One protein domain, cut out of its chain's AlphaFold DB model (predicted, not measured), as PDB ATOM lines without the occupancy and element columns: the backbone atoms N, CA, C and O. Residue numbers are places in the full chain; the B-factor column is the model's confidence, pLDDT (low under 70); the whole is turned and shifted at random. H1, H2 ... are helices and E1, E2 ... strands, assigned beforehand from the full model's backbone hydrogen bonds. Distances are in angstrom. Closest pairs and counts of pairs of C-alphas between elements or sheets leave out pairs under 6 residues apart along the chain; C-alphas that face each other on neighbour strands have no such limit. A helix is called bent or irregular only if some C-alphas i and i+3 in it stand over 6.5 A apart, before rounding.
ATOM      1  N   MET A  33     -11.212   5.229 -30.718       85.44
ATOM      2  CA  MET A  33     -12.614   4.820 -30.575       85.44
ATOM      3  C   MET A  33     -12.827   3.894 -29.380       85.44
ATOM      4  O   MET A  33     -11.895   3.307 -28.820       85.44
ATOM      5  N   GLU A  34     -14.093   3.782 -29.014       89.94
ATOM      6  CA  GLU A  34     -14.591   3.020 -27.891       89.94
ATOM      7  C   GLU A  34     -14.506   1.520 -28.140       89.94
ATOM      8  O   GLU A  34     -14.375   1.032 -29.265       89.94
ATOM      9  N   ARG A  35     -14.570   0.803 -27.028       89.56
ATOM     10  CA  ARG A  35     -14.461  -0.643 -26.921       89.56
ATOM     11  C   ARG A  35     -15.715  -1.193 -26.259       89.56
ATOM     12  O   ARG A  35     -16.570  -0.430 -25.800       89.56
ATOM     13  N   PHE A  36     -15.777  -2.515 -26.153       87.19
ATOM     14  CA  PHE A  36     -16.834  -3.213 -25.427       87.19
ATOM     15  C   PHE A  36     -16.998  -2.701 -23.982       87.19
ATOM     16  O   PHE A  36     -18.112  -2.468 -23.522       87.19
ATOM     17  N   ASP A  37     -15.881  -2.450 -23.300       87.06
ATOM     18  CA  ASP A  37     -15.780  -2.013 -21.902       87.06
ATOM     19  C   ASP A  37     -15.856  -0.485 -21.708       87.06
ATOM     20  O   ASP A  37     -15.464   0.034 -20.663       87.06
ATOM     21  N   SER A  38     -16.358   0.262 -22.699       90.75
ATOM     22  CA  SER A  38     -16.467   1.722 -22.601       90.75
ATOM     23  C   SER A  38     -17.332   2.163 -21.419       90.75
ATOM     24  O   SER A  38     -18.450   1.683 -21.235       90.75
ATOM     25  N   ALA A  39     -16.864   3.167 -20.673       90.94
ATOM     26  CA  ALA A  39     -17.647   3.803 -19.613       90.94
ATOM     27  C   ALA A  39     -18.952   4.428 -20.142       90.94
ATOM     28  O   ALA A  39     -19.951   4.456 -19.428       90.94
ATOM     29  N   ASN A  40     -18.976   4.847 -21.415       93.69
ATOM     30  CA  ASN A  40     -20.179   5.375 -22.068       93.69
ATOM     31  C   ASN A  40     -21.275   4.317 -22.265       93.69
ATOM     32  O   ASN A  40     -22.402   4.685 -22.595       93.69
ATOM     33  N   SER A  41     -20.955   3.031 -22.085       95.75
ATOM     34  CA  SER A  41     -21.932   1.950 -22.175       95.75
ATOM     35  C   SER A  41     -22.810   1.835 -20.928       95.75
ATOM     36  O   SER A  41     -23.869   1.222 -21.004       95.75
ATOM     37  N   LEU A  42     -22.400   2.391 -19.779       97.38
ATOM     38  CA  LEU A  42     -23.238   2.445 -18.579       97.38
ATOM     39  C   LEU A  42     -24.271   3.568 -18.727       97.38
ATOM     40  O   LEU A  42     -23.907   4.732 -18.889       97.38
ATOM     41  N   LEU A  43     -25.553   3.215 -18.644       97.94
ATOM     42  CA  LEU A  43     -26.670   4.139 -18.840       97.94
ATOM     43  C   LEU A  43     -27.298   4.587 -17.519       97.94
ATOM     44  O   LEU A  43     -27.620   5.758 -17.346       97.94
ATOM     45  N   ALA A  44     -27.482   3.652 -16.585       98.31
ATOM     46  CA  ALA A  44     -28.088   3.917 -15.286       98.31
ATOM     47  C   ALA A  44     -27.657   2.880 -14.243       98.31
ATOM     48  O   ALA A  44     -27.265   1.757 -14.572       98.31
ATOM     49  N   THR A  45     -27.749   3.253 -12.968       98.38
ATOM     50  CA  THR A  45     -27.616   2.343 -11.823       98.38
ATOM     51  C   THR A  45     -28.844   2.503 -10.939       98.38
ATOM     52  O   THR A  45     -29.217   3.627 -10.611       98.38
ATOM     53  N   HIS A  46     -29.452   1.385 -10.557       98.50
ATOM     54  CA  HIS A  46     -30.664   1.326  -9.737       98.50
ATOM     55  C   HIS A  46     -30.382   0.720  -8.363       98.50
ATOM     56  O   HIS A  46     -29.279   0.239  -8.091       98.50
ATOM     57  N   ALA A  47     -31.385   0.719  -7.486       98.25
ATOM     58  CA  ALA A  47     -31.267   0.119  -6.158       98.25
ATOM     59  C   ALA A  47     -31.150  -1.417  -6.204       98.25
ATOM     60  O   ALA A  47     -30.449  -2.002  -5.381       98.25
ATOM     61  N   SER A  48     -31.793  -2.073  -7.176       98.50
ATOM     62  CA  SER A  48     -31.729  -3.527  -7.366       98.50
ATOM     63  C   SER A  48     -31.941  -3.930  -8.832       98.50
ATOM     64  O   SER A  48     -32.220  -3.083  -9.686       98.50
ATOM     65  N   PHE A  49     -31.803  -5.228  -9.121       98.69
ATOM     66  CA  PHE A  49     -32.131  -5.797 -10.432       98.69
ATOM     67  C   PHE A  49     -33.609  -5.598 -10.774       98.69
ATOM     68  O   PHE A  49     -33.941  -5.236 -11.896       98.69
ATOM     69  N   GLU A  50     -34.492  -5.795  -9.799       98.56
ATOM     70  CA  GLU A  50     -35.940  -5.672  -9.948       98.56
ATOM     71  C   GLU A  50     -36.345  -4.230 -10.265       98.56
ATOM     72  O   GLU A  50     -37.159  -4.013 -11.159       98.56
ATOM     73  N   GLU A  51     -35.727  -3.248  -9.600       98.69
ATOM     74  CA  GLU A  51     -35.948  -1.826  -9.892       98.69
ATOM     75  C   GLU A  51     -35.430  -1.445 -11.286       98.69
ATOM     76  O   GLU A  51     -36.136  -0.782 -12.046       98.69
ATOM     77  N   ALA A  52     -34.241  -1.927 -11.672       98.75
ATOM     78  CA  ALA A  52     -33.716  -1.718 -13.023       98.75
ATOM     79  C   ALA A  52     -34.633  -2.329 -14.092       98.75
ATOM     80  O   ALA A  52     -34.933  -1.694 -15.106       98.75
ATOM     81  N   LEU A  53     -35.088  -3.563 -13.858       98.75
ATOM     82  CA  LEU A  53     -35.976  -4.294 -14.754       98.75
ATOM     83  C   LEU A  53     -37.304  -3.558 -14.919       98.75
ATOM     84  O   LEU A  53     -37.733  -3.312 -16.048       98.75
ATOM     85  N   LYS A  54     -37.911  -3.156 -13.799       98.56
ATOM     86  CA  LYS A  54     -39.161  -2.400 -13.774       98.56
ATOM     87  C   LYS A  54     -39.029  -1.074 -14.517       98.56
ATOM     88  O   LYS A  54     -39.867  -0.782 -15.366       98.56
ATOM     89  N   ALA A  55     -37.976  -0.301 -14.252       98.69
ATOM     90  CA  ALA A  55     -37.755   0.985 -14.907       98.69
ATOM     91  C   ALA A  55     -37.677   0.847 -16.437       98.69
ATOM     92  O   ALA A  55     -38.361   1.571 -17.161       98.69
ATOM     93  N   VAL A  56     -36.892  -0.116 -16.938       98.75
ATOM     94  CA  VAL A  56     -36.751  -0.355 -18.385       98.75
ATOM     95  C   VAL A  56     -38.074  -0.812 -19.008       98.75
ATOM     96  O   VAL A  56     -38.474  -0.290 -20.050       98.75
ATOM     97  N   GLN A  57     -38.777  -1.758 -18.377       98.69
ATOM     98  CA  GLN A  57     -40.068  -2.249 -18.865       98.69
ATOM     99  C   GLN A  57     -41.122  -1.137 -18.920       98.69
ATOM    100  O   GLN A  57     -41.790  -0.983 -19.945       98.69
ATOM    101  N   ASP A  58     -41.247  -0.349 -17.849       98.62
ATOM    102  CA  ASP A  58     -42.221   0.736 -17.749       98.62
ATOM    103  C   ASP A  58     -41.955   1.796 -18.828       98.62
ATOM    104  O   ASP A  58     -42.861   2.138 -19.593       98.62
ATOM    105  N   ASN A  59     -40.707   2.247 -18.975       98.62
ATOM    106  CA  ASN A  59     -40.334   3.255 -19.970       98.62
ATOM    107  C   ASN A  59     -40.555   2.778 -21.415       98.62
ATOM    108  O   ASN A  59     -41.072   3.532 -22.245       98.62
ATOM    109  N   LEU A  60     -40.212   1.522 -21.726       98.50
ATOM    110  CA  LEU A  60     -40.465   0.937 -23.048       98.50
ATOM    111  C   LEU A  60     -41.962   0.753 -23.321       98.50
ATOM    112  O   LEU A  60     -42.398   0.931 -24.458       98.50
ATOM    113  N   SER A  61     -42.759   0.411 -22.304       98.00
ATOM    114  CA  SER A  61     -44.216   0.271 -22.443       98.00
ATOM    115  C   SER A  61     -44.909   1.597 -22.770       98.00
ATOM    116  O   SER A  61     -45.892   1.614 -23.508       98.00
ATOM    117  N   GLN A  62     -44.353   2.708 -22.280       98.06
ATOM    118  CA  GLN A  62     -44.834   4.068 -22.535       98.06
ATOM    119  C   GLN A  62     -44.327   4.640 -23.870       98.06
ATOM    120  O   GLN A  62     -44.719   5.739 -24.257       98.06
ATOM    121  N   GLY A  63     -43.446   3.921 -24.574       97.62
ATOM    122  CA  GLY A  63     -42.822   4.391 -25.808       97.62
ATOM    123  C   GLY A  63     -41.909   5.601 -25.600       97.62
ATOM    124  O   GLY A  63     -41.781   6.442 -26.495       97.62
ATOM    125  N   LEU A  64     -41.293   5.717 -24.415       97.25
ATOM    126  CA  LEU A  64     -40.458   6.858 -24.045       97.25
ATOM    127  C   LEU A  64     -39.386   7.114 -25.111       97.25
ATOM    128  O   LEU A  64     -38.654   6.208 -25.505       97.25
ATOM    129  N   GLY A  65     -39.292   8.356 -25.589       95.12
ATOM    130  CA  GLY A  65     -38.328   8.718 -26.630       95.12
ATOM    131  C   GLY A  65     -38.622   8.115 -28.005       95.12
ATOM    132  O   GLY A  65     -37.680   7.833 -28.740       95.12
ATOM    133  N   ALA A  66     -39.899   7.874 -28.324       97.50
ATOM    134  CA  ALA A  66     -40.336   7.203 -29.551       97.50
ATOM    135  C   ALA A  66     -39.719   5.800 -29.725       97.50
ATOM    136  O   ALA A  66     -39.446   5.340 -30.839       97.50
ATOM    137  N   THR A  67     -39.491   5.101 -28.612       97.94
ATOM    138  CA  THR A  67     -38.929   3.749 -28.622       97.94
ATOM    139  C   THR A  67     -40.011   2.678 -28.627       97.94
ATOM    140  O   THR A  67     -41.171   2.922 -28.295       97.94
ATOM    141  N   ARG A  68     -39.639   1.461 -29.029       97.81
ATOM    142  CA  ARG A  68     -40.503   0.281 -28.931       97.81
ATOM    143  C   ARG A  68     -39.691  -0.943 -28.535       97.81
ATOM    144  O   ARG A  68     -38.645  -1.212 -29.120       97.81
ATOM    145  N   ARG A  69     -40.221  -1.734 -27.600       98.25
ATOM    146  CA  ARG A  69     -39.689  -3.066 -27.288       98.25
ATOM    147  C   ARG A  69     -39.931  -4.023 -28.459       98.25
ATOM    148  O   ARG A  69     -41.078  -4.251 -28.842       98.25
ATOM    149  N   VAL A  70     -38.851  -4.581 -28.998       98.25
ATOM    150  CA  VAL A  70     -38.860  -5.598 -30.063       98.25
ATOM    151  C   VAL A  70     -38.869  -6.997 -29.462       98.25
ATOM    152  O   VAL A  70     -39.673  -7.836 -29.853       98.25
ATOM    153  N   TYR A  71     -37.999  -7.231 -28.484       98.50
ATOM    154  CA  TYR A  71     -37.940  -8.472 -27.725       98.50
ATOM    155  C   TYR A  71     -37.465  -8.200 -26.302       98.50
ATOM    156  O   TYR A  71     -36.933  -7.131 -25.997       98.50
ATOM    157  N   GLU A  72     -37.645  -9.198 -25.449       98.50
ATOM    158  CA  GLU A  72     -37.205  -9.197 -24.064       98.50
ATOM    159  C   GLU A  72     -36.814 -10.615 -23.657       98.50
ATOM    160  O   GLU A  72     -37.535 -11.575 -23.933       98.50
ATOM    161  N   VAL A  73     -35.658 -10.735 -23.012       98.56
ATOM    162  CA  VAL A  73     -35.147 -11.976 -22.435       98.56
ATOM    163  C   VAL A  73     -34.740 -11.672 -21.004       98.56
ATOM    164  O   VAL A  73     -33.837 -10.871 -20.783       98.56
ATOM    165  N   VAL A  74     -35.389 -12.309 -20.033       98.44
ATOM    166  CA  VAL A  74     -35.113 -12.108 -18.605       98.44
ATOM    167  C   VAL A  74     -34.595 -13.410 -18.010       98.44
ATOM    168  O   VAL A  74     -35.198 -14.467 -18.181       98.44
ATOM    169  N   MET A  75     -33.485 -13.328 -17.282       98.19
ATOM    170  CA  MET A  75     -32.861 -14.434 -16.559       98.19
ATOM    171  C   MET A  75     -32.690 -14.036 -15.086       98.19
ATOM    172  O   MET A  75     -31.582 -13.694 -14.661       98.19
ATOM    173  N   PRO A  76     -33.771 -14.081 -14.277       94.75
ATOM    174  CA  PRO A  76     -33.747 -13.581 -12.901       94.75
ATOM    175  C   PRO A  76     -32.708 -14.289 -12.027       94.75
ATOM    176  O   PRO A  76     -32.030 -13.647 -11.234       94.75
ATOM    177  N   GLY A  77     -32.521 -15.601 -12.229       96.75
ATOM    178  CA  GLY A  77     -31.517 -16.391 -11.504       96.75
ATOM    179  C   GLY A  77     -30.077 -15.911 -11.716       96.75
ATOM    180  O   GLY A  77     -29.243 -16.090 -10.836       96.75
ATOM    181  N   ASN A  78     -29.813 -15.236 -12.838       97.62
ATOM    182  CA  ASN A  78     -28.515 -14.653 -13.169       97.62
ATOM    183  C   ASN A  78     -28.495 -13.128 -12.984       97.62
ATOM    184  O   ASN A  78     -27.515 -12.504 -13.375       97.62
ATOM    185  N   LYS A  79     -29.580 -12.517 -12.479       98.31
ATOM    186  CA  LYS A  79     -29.777 -11.057 -12.413       98.31
ATOM    187  C   LYS A  79     -29.411 -10.354 -13.720       98.31
ATOM    188  O   LYS A  79     -28.704  -9.346 -13.738       98.31
ATOM    189  N   THR A  80     -29.868 -10.934 -14.827       98.69
ATOM    190  CA  THR A  80     -29.619 -10.402 -16.166       98.69
ATOM    191  C   THR A  80     -30.898 -10.301 -16.973       98.69
ATOM    192  O   THR A  80     -31.809 -11.120 -16.848       98.69
ATOM    193  N   ALA A  81     -30.969  -9.275 -17.813       98.69
ATOM    194  CA  ALA A  81     -32.040  -9.104 -18.784       98.69
ATOM    195  C   ALA A  81     -31.502  -8.414 -20.039       98.69
ATOM    196  O   ALA A  81     -30.551  -7.642 -19.952       98.69
ATOM    197  N   VAL A  82     -32.104  -8.678 -21.195       98.69
ATOM    198  CA  VAL A  82     -31.762  -8.037 -22.471       98.69
ATOM    199  C   VAL A  82     -33.042  -7.639 -23.191       98.69
ATOM    200  O   VAL A  82     -33.974  -8.435 -23.307       98.69
ATOM    201  N   PHE A  83     -33.060  -6.419 -23.711       98.81
ATOM    202  CA  PHE A  83     -34.170  -5.823 -24.436       98.81
ATOM    203  C   PHE A  83     -33.696  -5.361 -25.803       98.81
ATOM    204  O   PHE A  83     -32.769  -4.560 -25.884       98.81
ATOM    205  N   GLY A  84     -34.370  -5.808 -26.859       98.50
ATOM    206  CA  GLY A  84     -34.262  -5.177 -28.169       98.50
ATOM    207  C   GLY A  84     -35.124  -3.918 -28.209       98.50
ATOM    208  O   GLY A  84     -36.323  -3.985 -27.929       98.50
ATOM    209  N   VAL A  85     -34.533  -2.785 -28.570       98.56
ATOM    210  CA  VAL A  85     -35.149  -1.457 -28.562       98.56
ATOM    211  C   VAL A  85     -35.078  -0.856 -29.963       98.56
ATOM    212  O   VAL A  85     -34.009  -0.476 -30.437       98.56
ATOM    213  N   ALA A  86     -36.231  -0.761 -30.623       97.56
ATOM    214  CA  ALA A  86     -36.367   0.003 -31.858       97.56
ATOM    215  C   ALA A  86     -36.453   1.497 -31.527       97.56
ATOM    216  O   ALA A  86     -37.179   1.887 -30.606       97.56
ATOM    217  N   MET A  87     -35.742   2.323 -32.292       96.75
ATOM    218  CA  MET A  87     -35.704   3.778 -32.132       96.75
ATOM    219  C   MET A  87     -36.409   4.460 -33.307       96.75
ATOM    220  O   MET A  87     -35.819   4.616 -34.373       96.75
ATOM    221  N   ASN A  88     -37.664   4.875 -33.119       96.25
ATOM    222  CA  ASN A  88     -38.540   5.295 -34.222       96.25
ATOM    223  C   ASN A  88     -38.640   6.815 -34.405       96.25
ATOM    224  O   ASN A  88     -39.438   7.272 -35.224       96.25
ATOM    225  N   ASP A  89     -37.876   7.602 -33.646       95.50
ATOM    226  CA  ASP A  89     -37.854   9.051 -33.826       95.50
ATOM    227  C   ASP A  89     -37.373   9.408 -35.252       95.50
ATOM    228  O   ASP A  89     -36.352   8.882 -35.704       95.50
ATOM    229  N   PRO A  90     -38.086  10.264 -36.003       91.81
ATOM    230  CA  PRO A  90     -37.718  10.577 -37.382       91.81
ATOM    231  C   PRO A  90     -36.455  11.446 -37.511       91.81
ATOM    232  O   PRO A  90     -35.857  11.464 -38.590       91.81
ATOM    233  N   GLY A  91     -36.063  12.180 -36.463       88.75
ATOM    234  CA  GLY A  91     -34.875  13.036 -36.446       88.75
ATOM    235  C   GLY A  91     -33.640  12.327 -35.897       88.75
ATOM    236  O   GLY A  91     -32.567  12.432 -36.486       88.75
ATOM    237  N   ASP A  92     -33.823  11.560 -34.821       86.62
ATOM    238  CA  ASP A  92     -32.726  11.001 -34.018       86.62
ATOM    239  C   ASP A  92     -32.764   9.464 -33.889       86.62
ATOM    240  O   ASP A  92     -31.898   8.853 -33.255       86.62
ATOM    241  N   GLY A  93     -33.766   8.813 -34.484       92.00
ATOM    242  CA  GLY A  93     -33.936   7.364 -34.471       92.00
ATOM    243  C   GLY A  93     -33.120   6.632 -35.535       92.00
ATOM    244  O   GLY A  93     -32.398   7.214 -36.351       92.00
ATOM    245  N   GLU A  94     -33.250   5.306 -35.546       92.31
ATOM    246  CA  GLU A  94     -32.426   4.451 -36.403       92.31
ATOM    247  C   GLU A  94     -32.705   4.654 -37.894       92.31
ATOM    248  O   GLU A  94     -31.782   4.641 -38.708       92.31
ATOM    249  N   GLY A  95     -33.953   4.965 -38.252       92.25
ATOM    250  CA  GLY A  95     -34.335   5.248 -39.632       92.25
ATOM    251  C   GLY A  95     -33.546   6.404 -40.255       92.25
ATOM    252  O   GLY A  95     -33.180   6.329 -41.428       92.25
ATOM    253  N   TRP A  96     -33.229   7.457 -39.499       93.00
ATOM    254  CA  TRP A  96     -32.488   8.602 -40.031       93.00
ATOM    255  C   TRP A  96     -31.045   8.234 -40.402       93.00
ATOM    256  O   TRP A  96     -30.636   8.412 -41.556       93.00
ATOM    257  N   TRP A  97     -30.264   7.700 -39.456       92.50
ATOM    258  CA  TRP A  97     -28.841   7.450 -39.698       92.50
ATOM    259  C   TRP A  97     -28.608   6.224 -40.586       92.50
ATOM    260  O   TRP A  97     -27.697   6.253 -41.418       92.50
ATOM    261  N   VAL A  98     -29.445   5.178 -40.491       93.12
ATOM    262  CA  VAL A  98     -29.339   4.000 -41.371       93.12
ATOM    263  C   VAL A  98     -29.531   4.425 -42.822       93.12
ATOM    264  O   VAL A  98     -28.751   4.027 -43.683       93.12
ATOM    265  N   ASN A  99     -30.488   5.314 -43.106       91.12
ATOM    266  CA  ASN A  99     -30.688   5.844 -44.456       91.12
ATOM    267  C   ASN A  99     -29.497   6.679 -44.966       91.12
ATOM    268  O   ASN A  99     -29.300   6.788 -46.176       91.12
ATOM    269  N   LYS A 100     -28.661   7.246 -44.082       90.44
ATOM    270  CA  LYS A 100     -27.439   7.975 -44.477       90.44
ATOM    271  C   LYS A 100     -26.289   7.054 -44.880       90.44
ATOM    272  O   LYS A 100     -25.479   7.447 -45.728       90.44
ATOM    273  N   ILE A 101     -26.175   5.874 -44.268       88.69
ATOM    274  CA  ILE A 101     -25.039   4.960 -44.484       88.69
ATOM    275  C   ILE A 101     -25.399   3.666 -45.230       88.69
ATOM    276  O   ILE A 101     -24.500   2.976 -45.703       88.69
ATOM    277  N   GLY A 102     -26.690   3.380 -45.403       86.56
ATOM    278  CA  GLY A 102     -27.229   2.239 -46.140       86.56
ATOM    279  C   GLY A 102     -27.683   1.077 -45.247       86.56
ATOM    280  O   GLY A 102     -27.079   0.772 -44.221       86.56
ATOM    281  N   ALA A 103     -28.725   0.372 -45.697       82.19
ATOM    282  CA  ALA A 103     -29.392  -0.719 -44.974       82.19
ATOM    283  C   ALA A 103     -28.711  -2.103 -45.107       82.19
ATOM    284  O   ALA A 103     -29.269  -3.116 -44.693       82.19
ATOM    285  N   GLY A 104     -27.502  -2.177 -45.673       80.81
ATOM    286  CA  GLY A 104     -26.817  -3.449 -45.959       80.81
ATOM    287  C   GLY A 104     -26.491  -4.312 -44.731       80.81
ATOM    288  O   GLY A 104     -26.231  -5.502 -44.884       80.81
ATOM    289  N   HIS A 105     -26.541  -3.741 -43.523       82.88
ATOM    290  CA  HIS A 105     -26.227  -4.428 -42.266       82.88
ATOM    291  C   HIS A 105     -27.340  -4.283 -41.216       82.88
ATOM    292  O   HIS A 105     -27.077  -4.173 -40.021       82.88
ATOM    293  N   MET A 106     -28.604  -4.324 -41.654       84.31
ATOM    294  CA  MET A 106     -29.782  -4.261 -40.770       84.31
ATOM    295  C   MET A 106     -29.774  -5.277 -39.617       84.31
ATOM    296  O   MET A 106     -30.406  -5.028 -38.602       84.31
ATOM    297  N   ALA A 107     -29.045  -6.391 -39.736       86.88
ATOM    298  CA  ALA A 107     -28.887  -7.368 -38.656       86.88
ATOM    299  C   ALA A 107     -28.154  -6.817 -37.412       86.88
ATOM    300  O   ALA A 107     -28.188  -7.453 -36.366       86.88
ATOM    301  N   GLY A 108     -27.503  -5.648 -37.504       88.75
ATOM    302  CA  GLY A 108     -26.966  -4.925 -36.343       88.75
ATOM    303  C   GLY A 108     -28.027  -4.200 -35.500       88.75
ATOM    304  O   GLY A 108     -27.683  -3.565 -34.496       88.75
ATOM    305  N   LEU A 109     -29.294  -4.265 -35.924       93.19
ATOM    306  CA  LEU A 109     -30.464  -3.696 -35.260       93.19
ATOM    307  C   LEU A 109     -31.440  -4.793 -34.804       93.19
ATOM    308  O   LEU A 109     -31.450  -5.877 -35.397       93.19
ATOM    309  N   PRO A 110     -32.292  -4.520 -33.795       95.94
ATOM    310  CA  PRO A 110     -32.450  -3.260 -33.039       95.94
ATOM    311  C   PRO A 110     -31.273  -2.969 -32.102       95.94
ATOM    312  O   PRO A 110     -30.392  -3.808 -31.959       95.94
ATOM    313  N   TYR A 111     -31.254  -1.807 -31.440       96.56
ATOM    314  CA  TYR A 111     -30.326  -1.575 -30.328       96.56
ATOM    315  C   TYR A 111     -30.654  -2.486 -29.142       96.56
ATOM    316  O   TYR A 111     -31.818  -2.815 -28.937       96.56
ATOM    317  N   GLU A 112     -29.665  -2.861 -28.328       97.38
ATOM    318  CA  GLU A 112     -29.931  -3.560 -27.067       97.38
ATOM    319  C   GLU A 112     -29.650  -2.697 -25.849       97.38
ATOM    320  O   GLU A 112     -28.602  -2.056 -25.747       97.38
ATOM    321  N   VAL A 113     -30.570  -2.791 -24.893       98.31
ATOM    322  CA  VAL A 113     -30.344  -2.451 -23.491       98.31
ATOM    323  C   VAL A 113     -30.238  -3.755 -22.711       98.31
ATOM    324  O   VAL A 113     -31.074  -4.641 -22.872       98.31
ATOM    325  N   PHE A 114     -29.225  -3.886 -21.863       98.19
ATOM    326  CA  PHE A 114     -29.040  -5.062 -21.024       98.19
ATOM    327  C   PHE A 114     -28.763  -4.687 -19.575       98.19
ATOM    328  O   PHE A 114     -28.130  -3.677 -19.276       98.19
ATOM    329  N   ILE A 115     -29.268  -5.512 -18.669       98.62
ATOM    330  CA  ILE A 115     -29.164  -5.339 -17.226       98.62
ATOM    331  C   ILE A 115     -28.222  -6.414 -16.702       98.62
ATOM    332  O   ILE A 115     -28.370  -7.581 -17.067       98.62
ATOM    333  N   VAL A 116     -27.273  -6.017 -15.860       98.31
ATOM    334  CA  VAL A 116     -26.413  -6.920 -15.087       98.31
ATOM    335  C   VAL A 116     -26.422  -6.432 -13.647       98.31
ATOM    336  O   VAL A 116     -26.070  -5.280 -13.381       98.31
ATOM    337  N   ASP A 117     -26.855  -7.293 -12.728       98.62
ATOM    338  CA  ASP A 117     -27.138  -6.922 -11.342       98.62
ATOM    339  C   ASP A 117     -28.102  -5.730 -11.280       98.62
ATOM    340  O   ASP A 117     -29.254  -5.848 -11.672       98.62
ATOM    341  N   ASN A 118     -27.657  -4.567 -10.816       98.44
ATOM    342  CA  ASN A 118     -28.466  -3.353 -10.704       98.44
ATOM    343  C   ASN A 118     -28.086  -2.273 -11.731       98.44
ATOM    344  O   ASN A 118     -28.482  -1.114 -11.590       98.44
ATOM    345  N   LYS A 119     -27.277  -2.619 -12.737       98.62
ATOM    346  CA  LYS A 119     -26.745  -1.675 -13.722       98.62
ATOM    347  C   LYS A 119     -27.327  -1.944 -15.095       98.62
ATOM    348  O   LYS A 119     -27.386  -3.088 -15.542       98.62
ATOM    349  N   VAL A 120     -27.722  -0.869 -15.763       98.69
ATOM    350  CA  VAL A 120     -28.292  -0.897 -17.108       98.69
ATOM    351  C   VAL A 120     -27.257  -0.375 -18.090       98.69
ATOM    352  O   VAL A 120     -26.672   0.690 -17.884       98.69
ATOM    353  N   TYR A 121     -27.053  -1.118 -19.168       98.44
ATOM    354  CA  TYR A 121     -26.042  -0.864 -20.176       98.44
ATOM    355  C   TYR A 121     -26.633  -0.883 -21.583       98.44
ATOM    356  O   TYR A 121     -27.627  -1.555 -21.847       98.44
ATOM    357  N   ALA A 122     -25.962  -0.209 -22.507       97.69
ATOM    358  CA  ALA A 122     -26.058  -0.456 -23.939       97.69
ATOM    359  C   ALA A 122     -24.673  -0.251 -24.541       97.69
ATOM    360  O   ALA A 122     -23.965   0.668 -24.139       97.69
ATOM    361  N   LEU A 123     -24.271  -1.070 -25.516       95.75
ATOM    362  CA  LEU A 123     -22.991  -0.845 -26.187       95.75
ATOM    363  C   LEU A 123     -22.983   0.542 -26.819       95.75
ATOM    364  O   LEU A 123     -23.834   0.852 -27.658       95.75
ATOM    365  N   TYR A 124     -22.004   1.358 -26.431       95.12
ATOM    366  CA  TYR A 124     -21.924   2.717 -26.933       95.12
ATOM    367  C   TYR A 124     -21.863   2.735 -28.463       95.12
ATOM    368  O   TYR A 124     -21.119   1.984 -29.101       95.12
ATOM    369  N   ALA A 125     -22.673   3.593 -29.074       93.25
ATOM    370  CA  ALA A 125     -22.998   3.475 -30.488       93.25
ATOM    371  C   ALA A 125     -21.807   3.718 -31.432       93.25
ATOM    372  O   ALA A 125     -21.796   3.147 -32.520       93.25
ATOM    373  N   ARG A 126     -20.761   4.451 -31.013       91.06
ATOM    374  CA  ARG A 126     -19.499   4.534 -31.780       91.06
ATOM    375  C   ARG A 126     -18.847   3.157 -31.957       91.06
ATOM    376  O   ARG A 126     -18.359   2.861 -33.043       91.06
ATOM    377  N   TYR A 127     -18.892   2.309 -30.929       91.06
ATOM    378  CA  TYR A 127     -18.439   0.918 -31.001       91.06
ATOM    379  C   TYR A 127     -19.443   0.045 -31.767       91.06
ATOM    380  O   TYR A 127     -19.069  -0.666 -32.697       91.06
ATOM    381  N   ARG A 128     -20.736   0.132 -31.424       91.62
ATOM    382  CA  ARG A 128     -21.782  -0.743 -31.978       91.62
ATOM    383  C   ARG A 128     -21.982  -0.574 -33.490       91.62
ATOM    384  O   ARG A 128     -22.064  -1.566 -34.207       91.62
ATOM    385  N   ILE A 129     -22.044   0.666 -33.981       90.44
ATOM    386  CA  ILE A 129     -22.209   0.948 -35.417       90.44
ATOM    387  C   ILE A 129     -20.999   0.431 -36.184       90.44
ATOM    388  O   ILE A 129     -21.154  -0.189 -37.229       90.44
ATOM    389  N   ALA A 130     -19.800   0.644 -35.650       86.12
ATOM    390  CA  ALA A 130     -18.579   0.205 -36.295       86.12
ATOM    391  C   ALA A 130     -18.434  -1.326 -36.338       86.12
ATOM    392  O   ALA A 130     -17.949  -1.872 -37.325       86.12
ATOM    393  N   LEU A 131     -18.906  -2.022 -35.301       86.12
ATOM    394  CA  LEU A 131     -18.973  -3.481 -35.285       86.12
ATOM    395  C   LEU A 131     -19.955  -4.020 -36.340       86.12
ATOM    396  O   LEU A 131     -19.661  -5.008 -37.009       86.12
ATOM    397  N   ALA A 132     -21.109  -3.369 -36.506       87.44
ATOM    398  CA  ALA A 132     -22.142  -3.795 -37.450       87.44
ATOM    399  C   ALA A 132     -21.863  -3.372 -38.911       87.44
ATOM    400  O   ALA A 132     -22.203  -4.115 -39.830       87.44
ATOM    401  N   TRP A 133     -21.200  -2.231 -39.135       86.56
ATOM    402  CA  TRP A 133     -20.739  -1.744 -40.443       86.56
ATOM    403  C   TRP A 133     -19.197  -1.659 -40.474       86.56
ATOM    404  O   TRP A 133     -18.636  -0.560 -40.500       86.56
ATOM    405  N   PRO A 134     -18.478  -2.795 -40.532       77.06
ATOM    406  CA  PRO A 134     -17.011  -2.813 -40.458       77.06
ATOM    407  C   PRO A 134     -16.316  -2.184 -41.677       77.06
ATOM    408  O   PRO A 134     -15.115  -1.939 -41.646       77.06
ATOM    409  N   ALA A 135     -17.049  -1.929 -42.765       78.06
ATOM    410  CA  ALA A 135     -16.545  -1.245 -43.955       78.06
ATOM    411  C   ALA A 135     -16.824   0.274 -43.949       78.06
ATOM    412  O   ALA A 135     -16.578   0.948 -44.950       78.06
ATOM    413  N   LEU A 136     -17.378   0.824 -42.861       79.94
ATOM    414  CA  LEU A 136     -17.801   2.221 -42.796       79.94
ATOM    415  C   LEU A 136     -16.597   3.168 -42.739       79.94
ATOM    416  O   LEU A 136     -15.977   3.362 -41.692       79.94
ATOM    417  N   GLY A 137     -16.270   3.808 -43.858       82.00
ATOM    418  CA  GLY A 137     -15.174   4.775 -43.899       82.00
ATOM    419  C   GLY A 137     -15.431   5.989 -42.994       82.00
ATOM    420  O   GLY A 137     -16.577   6.385 -42.769       82.00
ATOM    421  N   MET A 138     -14.362   6.650 -42.535       82.56
ATOM    422  CA  MET A 138     -14.466   7.813 -41.636       82.56
ATOM    423  C   MET A 138     -15.337   8.943 -42.212       82.56
ATOM    424  O   MET A 138     -16.151   9.523 -41.502       82.56
ATOM    425  N   GLY A 139     -15.253   9.206 -43.520       85.38
ATOM    426  CA  GLY A 139     -16.113  10.196 -44.179       85.38
ATOM    427  C   GLY A 139     -17.606   9.849 -44.116       85.38
ATOM    428  O   GLY A 139     -18.438  10.741 -43.984       85.38
ATOM    429  N   GLN A 140     -17.964   8.561 -44.156       85.81
ATOM    430  CA  GLN A 140     -19.353   8.132 -43.984       85.81
ATOM    431  C   GLN A 140     -19.789   8.236 -42.522       85.81
ATOM    432  O   GLN A 140     -20.899   8.703 -42.274       85.81
ATOM    433  N   PHE A 141     -18.912   7.865 -41.584       87.06
ATOM    434  CA  PHE A 141     -19.157   7.981 -40.146       87.06
ATOM    435  C   PHE A 141     -19.408   9.435 -39.721       87.06
ATOM    436  O   PHE A 141     -20.362   9.717 -39.003       87.06
ATOM    437  N   MET A 142     -18.629  10.388 -40.245       86.94
ATOM    438  CA  MET A 142     -18.811  11.816 -39.951       86.94
ATOM    439  C   MET A 142     -20.190  12.359 -40.361       86.94
ATOM    440  O   MET A 142     -20.674  13.307 -39.751       86.94
ATOM    441  N   ARG A 143     -20.874  11.743 -41.339       91.62
ATOM    442  CA  ARG A 143     -22.249  12.133 -41.720       91.62
ATOM    443  C   ARG A 143     -23.297  11.767 -40.668       91.62
ATOM    444  O   ARG A 143     -24.409  12.282 -40.735       91.62
ATOM    445  N   ILE A 144     -22.954  10.882 -39.736       92.62
ATOM    446  CA  ILE A 144     -23.819  10.402 -38.655       92.62
ATOM    447  C   ILE A 144     -23.186  10.639 -37.280       92.62
ATOM    448  O   ILE A 144     -23.542   9.971 -36.319       92.62
ATOM    449  N   VAL A 145     -22.253  11.590 -37.168       90.38
ATOM    450  CA  VAL A 145     -21.484  11.856 -35.938       90.38
ATOM    451  C   VAL A 145     -22.359  12.164 -34.715       90.38
ATOM    452  O   VAL A 145     -21.948  11.901 -33.591       90.38
ATOM    453  N   ASN A 146     -23.582  12.652 -34.936       92.38
ATOM    454  CA  ASN A 146     -24.554  12.933 -33.877       92.38
ATOM    455  C   ASN A 146     -25.328  11.685 -33.425       92.38
ATOM    456  O   ASN A 146     -25.833  11.660 -32.304       92.38
ATOM    457  N   ALA A 147     -25.410  10.645 -34.266       94.62
ATOM    458  CA  ALA A 147     -26.180   9.441 -33.964       94.62
ATOM    459  C   ALA A 147     -25.736   8.795 -32.644       94.62
ATOM    460  O   ALA A 147     -26.607   8.485 -31.834       94.62
ATOM    461  N   PRO A 148     -24.426   8.620 -32.356       94.62
ATOM    462  CA  PRO A 148     -24.015   7.932 -31.145       94.62
ATOM    463  C   PRO A 148     -24.502   8.559 -29.839       94.62
ATOM    464  O   PRO A 148     -24.963   7.825 -28.964       94.62
ATOM    465  N   GLU A 149     -24.443   9.887 -29.712       95.12
ATOM    466  CA  GLU A 149     -24.964  10.572 -28.523       95.12
ATOM    467  C   GLU A 149     -26.491  10.590 -28.502       95.12
ATOM    468  O   GLU A 149     -27.075  10.356 -27.450       95.12
ATOM    469  N   ALA A 150     -27.161  10.768 -29.644       95.81
ATOM    470  CA  ALA A 150     -28.622  10.700 -29.712       95.81
ATOM    471  C   ALA A 150     -29.165   9.325 -29.263       95.81
ATOM    472  O   ALA A 150     -30.125   9.235 -28.487       95.81
ATOM    473  N   ILE A 151     -28.491   8.251 -29.689       96.88
ATOM    474  CA  ILE A 151     -28.766   6.874 -29.266       96.88
ATOM    475  C   ILE A 151     -28.531   6.730 -27.768       96.88
ATOM    476  O   ILE A 151     -29.431   6.304 -27.045       96.88
ATOM    477  N   ARG A 152     -27.341   7.115 -27.288       96.62
ATOM    478  CA  ARG A 152     -26.988   7.020 -25.870       96.62
ATOM    479  C   ARG A 152     -27.993   7.772 -25.003       96.62
ATOM    480  O   ARG A 152     -28.535   7.182 -24.079       96.62
ATOM    481  N   ASN A 153     -28.312   9.017 -25.334       96.88
ATOM    482  CA  ASN A 153     -29.250   9.839 -24.575       96.88
ATOM    483  C   ASN A 153     -30.659   9.245 -24.559       96.88
ATOM    484  O   ASN A 153     -31.305   9.207 -23.510       96.88
ATOM    485  N   THR A 154     -31.134   8.712 -25.684       97.31
ATOM    486  CA  THR A 154     -32.435   8.035 -25.724       97.31
ATOM    487  C   THR A 154     -32.450   6.776 -24.866       97.31
ATOM    488  O   THR A 154     -33.374   6.607 -24.070       97.31
ATOM    489  N   LEU A 155     -31.425   5.927 -24.967       98.00
ATOM    490  CA  LEU A 155     -31.340   4.698 -24.182       98.00
ATOM    491  C   LEU A 155     -31.099   4.977 -22.690       98.00
ATOM    492  O   LEU A 155     -31.640   4.256 -21.858       98.00
ATOM    493  N   THR A 156     -30.388   6.049 -22.328       98.25
ATOM    494  CA  THR A 156     -30.257   6.514 -20.937       98.25
ATOM    495  C   THR A 156     -31.615   6.862 -20.337       98.25
ATOM    496  O   THR A 156     -31.911   6.433 -19.224       98.25
ATOM    497  N   ARG A 157     -32.486   7.558 -21.084       97.69
ATOM    498  CA  ARG A 157     -33.863   7.819 -20.630       97.69
ATOM    499  C   ARG A 157     -34.651   6.525 -20.453       97.69
ATOM    500  O   ARG A 157     -35.302   6.356 -19.431       97.69
ATOM    501  N   VAL A 158     -34.566   5.600 -21.414       98.12
ATOM    502  CA  VAL A 158     -35.202   4.271 -21.306       98.12
ATOM    503  C   VAL A 158     -34.709   3.526 -20.064       98.12
ATOM    504  O   VAL A 158     -35.504   2.926 -19.349       98.12
ATOM    505  N   ALA A 159     -33.417   3.623 -19.763       98.31
ATOM    506  CA  ALA A 159     -32.794   3.032 -18.588       98.31
ATOM    507  C   ALA A 159     -33.180   3.712 -17.260       98.31
ATOM    508  O   ALA A 159     -32.754   3.236 -16.213       98.31
ATOM    509  N   GLY A 160     -33.950   4.807 -17.276       97.19
ATOM    510  CA  GLY A 160     -34.292   5.586 -16.081       97.19
ATOM    511  C   GLY A 160     -33.137   6.436 -15.538       97.19
ATOM    512  O   GLY A 160     -33.167   6.830 -14.376       97.19
TER     513      GLY A 160
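What this domain is: This is residues 33 to 160 of the 164 residues of an uncharacterized protein of Hydrogenophaga sp. T4 (UniProt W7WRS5). A twisted, curled sheet of five strands makes a wall with two longer helices, H1 and H6, over one of its faces and no named helix over the other. Beyond one end of the strands a looser group of four short helices, H2, H3, H4 and H5, draws the domain out, and H6 runs from this group back to the sheet. The printed part has 128 residues, with five named strands and six named helices in the order E1 H1 E2 E3 H2 H3 E4 E5 H4 H5 H6. The sheet's order is E1 - E5 - E4 - E3 - E2, all antiparallel, and the class is mixed, helices and strands. The whole is compact, with a radius of gyration of the C-alphas of 14.3 A and spans of 43 by 29 by 21 A.

Where its parts are: E1 is residues 42 to 45, 8.1 A long, and begins with C-alpha 42 at (-23.238, 2.445, -18.579). E5 is residues 119 to 121, 6.5 A, and E4 is residues 111 to 116, 16.6 A. E3 is residues 80 to 87, 22.2 A. E2, residues 67 to 75, 22.6 A, is the longest strand by residues and bends by 64 degrees at residue 70. H1, the longest helix by residues, is residues 49 to 61, 18.1 A, with C-alpha 49 at (-32.131, -5.797, -10.432). H6 is residues 147 to 158, 16.4 A, and ends with C-alpha 158 at (-35.202, 4.271, -21.306). The shorter helices are H2, residues 94 to 101, 11.0 A; H3, residues 103 to 108, 9.9 A; H4, residues 125 to 132, 10.1 A; and H5, residues 138 to 142, 6.1 A. H3 is irregular: C-alphas 104 and 107 are 8.5 A apart.

How they stand to each other: In the sheet E1 and E2 are the edge strands. E2 and E3 form a hairpin, with N 70 and O 84 at 2.8 A, within hydrogen-bond range. E4 and E3 are antiparallel at 159 degrees, with N 85 and O 111 at 2.7 A. E4 and E5 form a second hairpin, with N 114 and O 121 at 2.8 A. E1 and E5 are antiparallel at 158 degrees, with N 43 and O 120 at 2.9 A. H1 and H6 are on the same face of the sheet, two layers with helices on one face. H1, at a height over the sheet of 7.9 A, lies over E4 and runs along it, at 1 degrees on the local plane. H6, at a height over the sheet of 6.0 A, lies over none of the strands; its closest C-alphas to E1 are Thr 156 and Leu 43, 4.8 A. H1 with residues 55 to 60 alone touches H6 with residues 157 to 158 alone, the closest C-alphas being Asn 59 and Val 158, 5.4 A; their tilt of 69 degrees, opposite ways, is steep, only just short of about perpendicular. H6, with residues 147 to 152 alone, touches H4, with the C-alphas of Pro 148 and Ala 125 closest at 4.6 A; at 71 degrees they are only just about perpendicular. H4 touches H3, about perpendicular at 75 degrees, with the C-alphas of Ala 132 and Gly 108 closest at 5.1 A. H2 only grazes the sheet, with residues 94 to 96, and meets H3 only through their link. H2 and H5 are close but not clearly touching, with the C-alphas of Ile 101 and Gln 140 closest at 6.5 A. In H1, H2, H5 and H6 every O i to N i+4 pair is within hydrogen-bond range; H4 has 3 of 4, and H3 0 of 2, with 2 of 3 O i to N i+3 pairs within range.

The domain as a whole: The two C-alphas farthest apart, those of Gly 77 and Gly 139, are 44.9 A apart. The printed part, residues 33 to 160, has no cut. No link is long; E3 to H2 is short and the others are tight. The mean pLDDT of the printed part is 94.0, and no printed residue is under 70.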